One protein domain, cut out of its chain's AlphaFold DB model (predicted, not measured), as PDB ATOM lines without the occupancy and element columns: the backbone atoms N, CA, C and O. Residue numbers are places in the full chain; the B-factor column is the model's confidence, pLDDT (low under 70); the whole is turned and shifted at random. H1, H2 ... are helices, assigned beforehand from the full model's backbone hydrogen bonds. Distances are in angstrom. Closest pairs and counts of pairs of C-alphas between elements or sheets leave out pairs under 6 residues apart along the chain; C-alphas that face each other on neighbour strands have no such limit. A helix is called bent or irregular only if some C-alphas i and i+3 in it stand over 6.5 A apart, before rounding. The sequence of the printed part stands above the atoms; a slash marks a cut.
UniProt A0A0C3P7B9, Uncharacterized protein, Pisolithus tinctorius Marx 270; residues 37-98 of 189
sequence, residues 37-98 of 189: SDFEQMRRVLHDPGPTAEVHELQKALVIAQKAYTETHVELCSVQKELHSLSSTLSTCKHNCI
ATOM      1  N   SER A  37     216.001 219.269 115.630       68.50
ATOM      2  CA  SER A  37     214.886 218.617 116.320       68.50
ATOM      3  C   SER A  37     214.495 219.370 117.593       68.50
ATOM      4  O   SER A  37     213.325 219.715 117.763       68.50
ATOM      5  N   ASP A  38     215.471 219.722 118.433       72.69
ATOM      6  CA  ASP A  38     215.226 220.363 119.733       72.69
ATOM      7  C   ASP A  38     214.630 221.766 119.589       72.69
ATOM      8  O   ASP A  38     213.694 222.143 120.300       72.69
ATOM      9  N   PHE A  39     215.120 222.544 118.618       70.06
ATOM     10  CA  PHE A  39     214.580 223.875 118.353       70.06
ATOM     11  C   PHE A  39     213.139 223.813 117.830       70.06
ATOM     12  O   PHE A  39     212.288 224.612 118.222       70.06
ATOM     13  N   GLU A  40     212.838 222.846 116.966       75.81
ATOM     14  CA  GLU A  40     211.485 222.622 116.463       75.81
ATOM     15  C   GLU A  40     210.536 222.129 117.565       75.81
ATOM     16  O   GLU A  40     209.398 222.594 117.660       75.81
ATOM     17  N   GLN A  41     211.014 221.251 118.445       73.06
ATOM     18  CA  GLN A  41     210.274 220.783 119.614       73.06
ATOM     19  C   GLN A  41     209.962 221.937 120.574       73.06
ATOM     20  O   GLN A  41     208.812 222.103 120.980       73.06
ATOM     21  N   MET A  42     210.932 222.810 120.845       74.94
ATOM     22  CA  MET A  42     210.739 224.014 121.653       74.94
ATOM     23  C   MET A  42     209.734 224.988 121.022       74.94
ATOM     24  O   MET A  42     208.881 225.522 121.730       74.94
ATOM     25  N   ARG A  43     209.759 225.185 119.695       78.38
ATOM     26  CA  ARG A  43     208.752 226.006 118.993       78.38
ATOM     27  C   ARG A  43     207.335 225.460 119.155       78.38
ATOM     28  O   ARG A  43     206.406 226.245 119.310       78.38
ATOM     29  N   ARG A  44     207.164 224.135 119.141       77.38
ATOM     30  CA  ARG A  44     205.856 223.493 119.358       77.38
ATOM     31  C   ARG A  44     205.387 223.606 120.806       77.38
ATOM     32  O   ARG A  44     204.201 223.807 121.031       77.38
ATOM     33  N   VAL A  45     206.301 223.499 121.770       76.81
ATOM     34  CA  VAL A  45     206.004 223.631 123.208       76.81
ATOM     35  C   VAL A  45     205.653 225.070 123.589       76.81
ATOM     36  O   VAL A  45     204.760 225.289 124.399       76.81
ATOM     37  N   LEU A  46     206.332 226.053 122.993       79.12
ATOM     38  CA  LEU A  46     206.115 227.483 123.244       79.12
ATOM     39  C   LEU A  46     205.013 228.099 122.375       79.12
ATOM     40  O   LEU A  46     204.772 229.304 122.464       79.12
ATOM     41  N   HIS A  47     204.369 227.312 121.512       82.94
ATOM     42  CA  HIS A  47     203.262 227.800 120.707       82.94
ATOM     43  C   HIS A  47     202.070 228.116 121.617       82.94
ATOM     44  O   HIS A  47     201.362 227.215 122.064       82.94
ATOM     45  N   ASP A  48     201.847 229.405 121.865       80.31
ATOM     46  CA  ASP A  48     200.727 229.907 122.656       80.31
ATOM     47  C   ASP A  48     199.470 230.013 121.774       80.31
ATOM     48  O   ASP A  48     199.422 230.857 120.867       80.31
ATOM     49  N   PRO A  49     198.459 229.143 121.962       83.12
ATOM     50  CA  PRO A  49     197.200 229.289 121.255       83.12
ATOM     51  C   PRO A  49     196.547 230.615 121.673       83.12
ATOM     52  O   PRO A  49     196.196 230.819 122.831       83.12
ATOM     53  N   GLY A  50     196.390 231.532 120.712       81.88
ATOM     54  CA  GLY A  50     195.839 232.868 120.961       81.88
ATOM     55  C   GLY A  50     194.442 232.855 121.611       81.88
ATOM     56  O   GLY A  50     193.761 231.833 121.627       81.88
ATOM     57  N   PRO A  51     193.940 234.007 122.092       80.75
ATOM     58  CA  PRO A  51     192.735 234.084 122.933       80.75
ATOM     59  C   PRO A  51     191.430 233.637 122.246       80.75
ATOM     60  O   PRO A  51     190.409 233.472 122.909       80.75
ATOM     61  N   THR A  52     191.449 233.465 120.925       89.69
ATOM     62  CA  THR A  52     190.342 232.980 120.085       89.69
ATOM     63  C   THR A  52     190.515 231.531 119.619       89.69
ATOM     64  O   THR A  52     189.723 231.066 118.803       89.69
ATOM     65  N   ALA A  53     191.544 230.822 120.091       86.75
ATOM     66  CA  ALA A  53     191.812 229.442 119.707       86.75
ATOM     67  C   ALA A  53     190.700 228.488 120.162       86.75
ATOM     68  O   ALA A  53     190.079 228.661 121.214       86.75
ATOM     69  N   GLU A  54     190.454 227.455 119.357       91.69
ATOM     70  CA  GLU A  54     189.481 226.425 119.697       91.69
ATOM     71  C   GLU A  54     189.961 225.566 120.878       91.69
ATOM     72  O   GLU A  54     191.156 225.350 121.081       91.69
ATOM     73  N   VAL A  55     189.016 225.026 121.653       90.31
ATOM     74  CA  VAL A  55     189.303 224.253 122.879       90.31
ATOM     75  C   VAL A  55     190.241 223.069 122.612       90.31
ATOM     76  O   VAL A  55     191.090 222.757 123.445       90.31
ATOM     77  N   HIS A  56     190.116 222.426 121.450       91.69
ATOM     78  CA  HIS A  56     190.946 221.281 121.078       91.69
ATOM     79  C   HIS A  56     192.413 221.675 120.813       91.69
ATOM     80  O   HIS A  56     193.320 220.921 121.165       91.69
ATOM     81  N   GLU A  57     192.661 222.876 120.279       88.19
ATOM     82  CA  GLU A  57     194.012 223.427 120.105       88.19
ATOM     83  C   GLU A  57     194.645 223.771 121.461       88.19
ATOM     84  O   GLU A  57     195.817 223.470 121.689       88.19
ATOM     85  N   LEU A  58     193.857 224.298 122.411       88.56
ATOM     86  CA  LEU A  58     194.320 224.506 123.789       88.56
ATOM     87  C   LEU A  58     194.719 223.191 124.472       88.56
ATOM     88  O   LEU A  58     195.768 223.116 125.110       88.56
ATOM     89  N   GLN A  59     193.894 222.150 124.341       91.44
ATOM     90  CA  GLN A  59     194.184 220.835 124.920       91.44
ATOM     91  C   GLN A  59     195.454 220.229 124.323       91.44
ATOM     92  O   GLN A  59     196.293 219.706 125.056       91.44
ATOM     93  N   LYS A  60     195.633 220.346 123.006       90.81
ATOM     94  CA  LYS A  60     196.830 219.874 122.311       90.81
ATOM     95  C   LYS A  60     198.089 220.599 122.792       90.81
ATOM     96  O   LYS A  60     199.077 219.937 123.103       90.81
ATOM     97  N   ALA A  61     198.046 221.928 122.907       88.62
ATOM     98  CA  ALA A  61     199.161 222.716 123.431       88.62
ATOM     99  C   ALA A  61     199.502 222.330 124.881       88.62
ATOM    100  O   ALA A  61     200.673 222.138 125.208       88.62
ATOM    101  N   LEU A  62     198.488 222.127 125.730       90.00
ATOM    102  CA  LEU A  62     198.681 221.700 127.117       90.00
ATOM    103  C   LEU A  62     199.368 220.333 127.212       90.00
ATOM    104  O   LEU A  62     200.319 220.190 127.976       90.00
ATOM    105  N   VAL A  63     198.924 219.348 126.427       92.38
ATOM    106  CA  VAL A  63     199.526 218.003 126.414       92.38
ATOM    107  C   VAL A  63     200.988 218.063 125.969       92.38
ATOM    108  O   VAL A  63     201.847 217.435 126.587       92.38
ATOM    109  N   ILE A  64     201.290 218.851 124.932       90.31
ATOM    110  CA  ILE A  64     202.662 219.043 124.446       90.31
ATOM    111  C   ILE A  64     203.533 219.690 125.533       90.31
ATOM    112  O   ILE A  64     204.636 219.211 125.800       90.31
ATOM    113  N   ALA A  65     203.036 220.737 126.194       88.38
ATOM    114  CA  ALA A  65     203.766 221.434 127.248       88.38
ATOM    115  C   ALA A  65     204.012 220.547 128.477       88.38
ATOM    116  O   ALA A  65     205.122 220.518 129.006       88.38
ATOM    117  N   GLN A  66     203.004 219.785 128.908       90.94
ATOM    118  CA  GLN A  66     203.131 218.844 130.021       90.94
ATOM    119  C   GLN A  66     204.162 217.757 129.722       90.94
ATOM    120  O   GLN A  66     205.017 217.487 130.563       90.94
ATOM    121  N   LYS A  67     204.126 217.186 128.514       92.56
ATOM    122  CA  LYS A  67     205.096 216.177 128.083       92.56
ATOM    123  C   LYS A  67     206.527 216.722 128.129       92.56
ATOM    124  O   LYS A  67     207.382 216.130 128.786       92.56
ATOM    125  N   ALA A  68     206.769 217.884 127.527       88.31
ATOM    126  CA  ALA A  68     208.096 218.499 127.528       88.31
ATOM    127  C   ALA A  68     208.581 218.863 128.943       88.31
ATOM    128  O   ALA A  68     209.751 218.673 129.272       88.31
ATOM    129  N   TYR A  69     207.681 219.335 129.811       90.69
ATOM    130  CA  TYR A  69     208.004 219.576 131.217       90.69
ATOM    131  C   TYR A  69     208.465 218.292 131.915       90.69
ATOM    132  O   TYR A  69     209.483 218.298 132.600       90.69
ATOM    133  N   THR A  70     207.754 217.179 131.721       93.00
ATOM    134  CA  THR A  70     208.136 215.910 132.351       93.00
ATOM    135  C   THR A  70     209.470 215.375 131.837       93.00
ATOM    136  O   THR A  70     210.294 214.957 132.645       93.00
ATOM    137  N   GLU A  71     209.721 215.442 130.526       90.69
ATOM    138  CA  GLU A  71     210.977 214.986 129.911       90.69
ATOM    139  C   GLU A  71     212.176 215.781 130.450       90.69
ATOM    140  O   GLU A  71     213.108 215.211 131.017       90.69
ATOM    141  N   THR A  72     212.095 217.113 130.392       89.44
ATOM    142  CA  THR A  72     213.163 217.998 130.888       89.44
ATOM    143  C   THR A  72     213.398 217.856 132.391       89.44
ATOM    144  O   THR A  72     214.537 217.911 132.857       89.44
ATOM    145  N   HIS A  73     212.340 217.632 133.174       91.88
ATOM    146  CA  HIS A  73     212.465 217.425 134.613       91.88
ATOM    147  C   HIS A  73     213.208 216.120 134.945       91.88
ATOM    148  O   HIS A  73     214.010 216.089 135.881       91.88
ATOM    149  N   VAL A  74     212.980 215.046 134.183       94.50
ATOM    150  CA  VAL A  74     213.692 213.770 134.362       94.50
ATOM    151  C   VAL A  74     215.185 213.931 134.076       94.50
ATOM    152  O   VAL A  74     216.012 213.503 134.888       94.50
ATOM    153  N   GLU A  75     215.540 214.592 132.975       92.94
ATOM    154  CA  GLU A  75     216.938 214.867 132.623       92.94
ATOM    155  C   GLU A  75     217.636 215.717 133.686       92.94
ATOM    156  O   GLU A  75     218.726 215.372 134.149       92.94
ATOM    157  N   LEU A  76     216.982 216.786 134.147       94.00
ATOM    158  CA  LEU A  76     217.518 217.666 135.181       94.00
ATOM    159  C   LEU A  76     217.789 216.908 136.485       94.00
ATOM    160  O   LEU A  76     218.855 217.069 137.085       94.00
ATOM    161  N   CYS A  77     216.873 216.032 136.905       93.25
ATOM    162  CA  CYS A  77     217.099 215.162 138.057       93.25
ATOM    163  C   CYS A  77     218.284 214.205 137.846       93.25
ATOM    164  O   CYS A  77     219.021 213.934 138.797       93.25
ATOM    165  N   SER A  78     218.487 213.694 136.629       94.31
ATOM    166  CA  SER A  78     219.640 212.844 136.302       94.31
ATOM    167  C   SER A  78     220.957 213.614 136.426       94.31
ATOM    168  O   SER A  78     221.857 213.194 137.155       94.31
ATOM    169  N   VAL A  79     221.042 214.798 135.813       94.88
ATOM    170  CA  VAL A  79     222.235 215.661 135.861       94.88
ATOM    171  C   VAL A  79     222.562 216.083 137.294       94.88
ATOM    172  O   VAL A  79     223.724 216.075 137.698       94.88
ATOM    173  N   GLN A  80     221.552 216.401 138.106       93.88
ATOM    174  CA  GLN A  80     221.757 216.710 139.523       93.88
ATOM    175  C   GLN A  80     222.373 215.534 140.291       93.88
ATOM    176  O   GLN A  80     223.292 215.737 141.089       93.88
ATOM    177  N   LYS A  81     221.913 214.300 140.043       95.38
ATOM    178  CA  LYS A  81     222.497 213.094 140.654       95.38
ATOM    179  C   LYS A  81     223.955 212.906 140.234       95.38
ATOM    180  O   LYS A  81     224.795 212.628 141.091       95.38
ATOM    181  N   GLU A  82     224.271 213.093 138.953       95.31
ATOM    182  CA  GLU A  82     225.647 213.002 138.454       95.31
ATOM    183  C   GLU A  82     226.557 214.073 139.058       95.31
ATOM    184  O   GLU A  82     227.656 213.757 139.509       95.31
ATOM    185  N   LEU A  83     226.087 215.319 139.152       92.06
ATOM    186  CA  LEU A  83     226.835 216.414 139.767       92.06
ATOM    187  C   LEU A  83     227.133 216.121 141.240       92.06
ATOM    188  O   LEU A  83     228.271 216.282 141.683       92.06
ATOM    189  N   HIS A  84     226.142 215.651 142.002       91.25
ATOM    190  CA  HIS A  84     226.352 215.256 143.394       91.25
ATOM    191  C   HIS A  84     227.330 214.081 143.523       91.25
ATOM    192  O   HIS A  84     228.207 214.108 144.390       91.25
ATOM    193  N   SER A  85     227.239 213.089 142.634       91.25
ATOM    194  CA  SER A  85     228.183 211.969 142.569       91.25
ATOM    195  C   SER A  85     229.612 212.453 142.286       91.25
ATOM    196  O   SER A  85     230.538 212.157 143.048       91.25
ATOM    197  N   LEU A  86     229.804 213.290 141.264       90.94
ATOM    198  CA  LEU A  86     231.106 213.846 140.897       90.94
ATOM    199  C   LEU A  86     231.680 214.740 142.005       90.94
ATOM    200  O   LEU A  86     232.852 214.621 142.358       90.94
ATOM    201  N   SER A  87     230.853 215.578 142.627       83.62
ATOM    202  CA  SER A  87     231.250 216.400 143.773       83.62
ATOM    203  C   SER A  87     231.742 215.539 144.946       83.62
ATOM    204  O   SER A  87     232.788 215.817 145.544       83.62
ATOM    205  N   SER A  88     231.062 214.419 145.220       78.81
ATOM    206  CA  SER A  88     231.483 213.478 146.263       78.81
ATOM    207  C   SER A  88     232.835 212.812 145.954       78.81
ATOM    208  O   SER A  88     233.663 212.658 146.854       78.81
ATOM    209  N   THR A  89     233.120 212.490 144.689       78.31
ATOM    210  CA  THR A  89     234.412 211.903 144.283       78.31
ATOM    211  C   THR A  89     235.554 212.924 144.275       78.31
ATOM    212  O   THR A  89     236.682 212.605 144.655       78.31
ATOM    213  N   LEU A  90     235.289 214.185 143.932       70.81
ATOM    214  CA  LEU A  90     236.280 215.258 144.054       70.81
ATOM    215  C   LEU A  90     236.647 215.530 145.516       70.81
ATOM    216  O   LEU A  90     237.825 215.723 145.834       70.81
ATOM    217  N   SER A  91     235.663 215.487 146.415       58.34
ATOM    218  CA  SER A  91     235.897 215.605 147.856       58.34
ATOM    219  C   SER A  91     236.839 214.506 148.369       58.34
ATOM    220  O   SER A  91     237.818 214.797 149.061       58.34
ATOM    221  N   THR A  92     236.638 213.248 147.958       55.09
ATOM    222  CA  THR A  92     237.530 212.144 148.358       55.09
ATOM    223  C   THR A  92     238.929 212.266 147.743       55.09
ATOM    224  O   THR A  92     239.921 211.988 148.419       55.09
ATOM    225  N   CYS A  93     239.051 212.775 146.515       54.09
ATOM    226  CA  CYS A  93     240.343 213.041 145.876       54.09
ATOM    227  C   CYS A  93     241.138 214.149 146.603       54.09
ATOM    228  O   CYS A  93     242.345 214.024 146.831       54.09
ATOM    229  N   LYS A  94     240.450 215.194 147.084       54.00
ATOM    230  CA  LYS A  94     241.037 216.288 147.878       54.00
ATOM    231  C   LYS A  94     241.614 215.800 149.213       54.00
ATOM    232  O   LYS A  94     242.690 216.253 149.605       54.00
ATOM    233  N   HIS A  95     240.962 214.846 149.885       47.94
ATOM    234  CA  HIS A  95     241.487 214.253 151.122       47.94
ATOM    235  C   HIS A  95     242.789 213.463 150.906       47.94
ATOM    236  O   HIS A  95     243.684 213.527 151.750       47.94
ATOM    237  N   ASN A  96     242.954 212.813 149.752       50.91
ATOM    238  CA  ASN A  96     244.175 212.068 149.430       50.91
ATOM    239  C   ASN A  96     245.376 212.976 149.100       50.91
ATOM    240  O   ASN A  96     246.519 212.589 149.330       50.91
ATOM    241  N   CYS A  97     245.153 214.208 148.628       49.47
ATOM    242  CA  CYS A  97     246.237 215.172 148.389       49.47
ATOM    243  C   CYS A  97     246.728 215.887 149.662       49.47
ATOM    244  O   CYS A  97     247.870 216.347 149.702       49.47
ATOM    245  N   ILE A  98     245.887 215.997 150.695       50.72
ATOM    246  CA  ILE A  98     246.203 216.740 151.929       50.72
ATOM    247  C   ILE A  98     247.094 215.924 152.883       50.72
ATOM    248  O   ILE A  98     247.847 216.510 153.658       50.72
TER     249      ILE A  98
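Overview. This is residues 37 to 98 of the 189 residues of an uncharacterized protein of Pisolithus tinctorius Marx 270 (UniProt A0A0C3P7B9). One very long, nearly straight helix, H2, makes the long axis of this model, and a short helix, H1, packs slantwise on its side in the first half of H2, joined by a loop that folds back past the beginning of H2. Much of H2, residues 70 to 98, sticks out free as a long arm. The printed part has 62 residues with two named helices, H1 then H2, and no named strand; the class is all helix. The whole is extended, a rod with a radius of gyration of the C-alphas of 20.1 A and spans of 66 by 18 by 17 A.

Arrangement. H1, residues 37 to 45, touches H2, residues 55 to 98, with 6 pairs of C-alphas within 8 A. Their closest C-alphas are those of Val 45 and Ala 65, 5.1 A apart. H2 touches H1 with residues 61 to 68 alone. Their lines stand at a steep tilt of 52 degrees, and the two helices run opposite ways. Their centres are 18.9 A apart. In both H1 and H2, every O i to N i+4 pair is within hydrogen-bond range.

Along the chain. H1 has 9 residues and runs from C-alpha 37 at (214.886, 218.617, 116.320) to C-alpha 45 at (206.004, 223.631, 123.208), 12.3 A from first to last C-alpha. H2 has 44 residues and runs from C-alpha 55 at (189.303, 224.253, 122.879) to C-alpha 98 at (246.203, 216.740, 151.929), 64.3 A from first to last C-alpha. Neither helix is bent.

Size, cuts and confidence. The two C-alphas farthest apart are those of Thr 52 and Ile 98, at 66.3 A. The link from H1 to H2, 9 residues, is short but not tight. Residues 51 to 56, of which 55 and 56 belong to H2, stand free. The printed part has no cut. Its mean pLDDT is 82.1, and residue 37 and residues 91 to 98 are under 70.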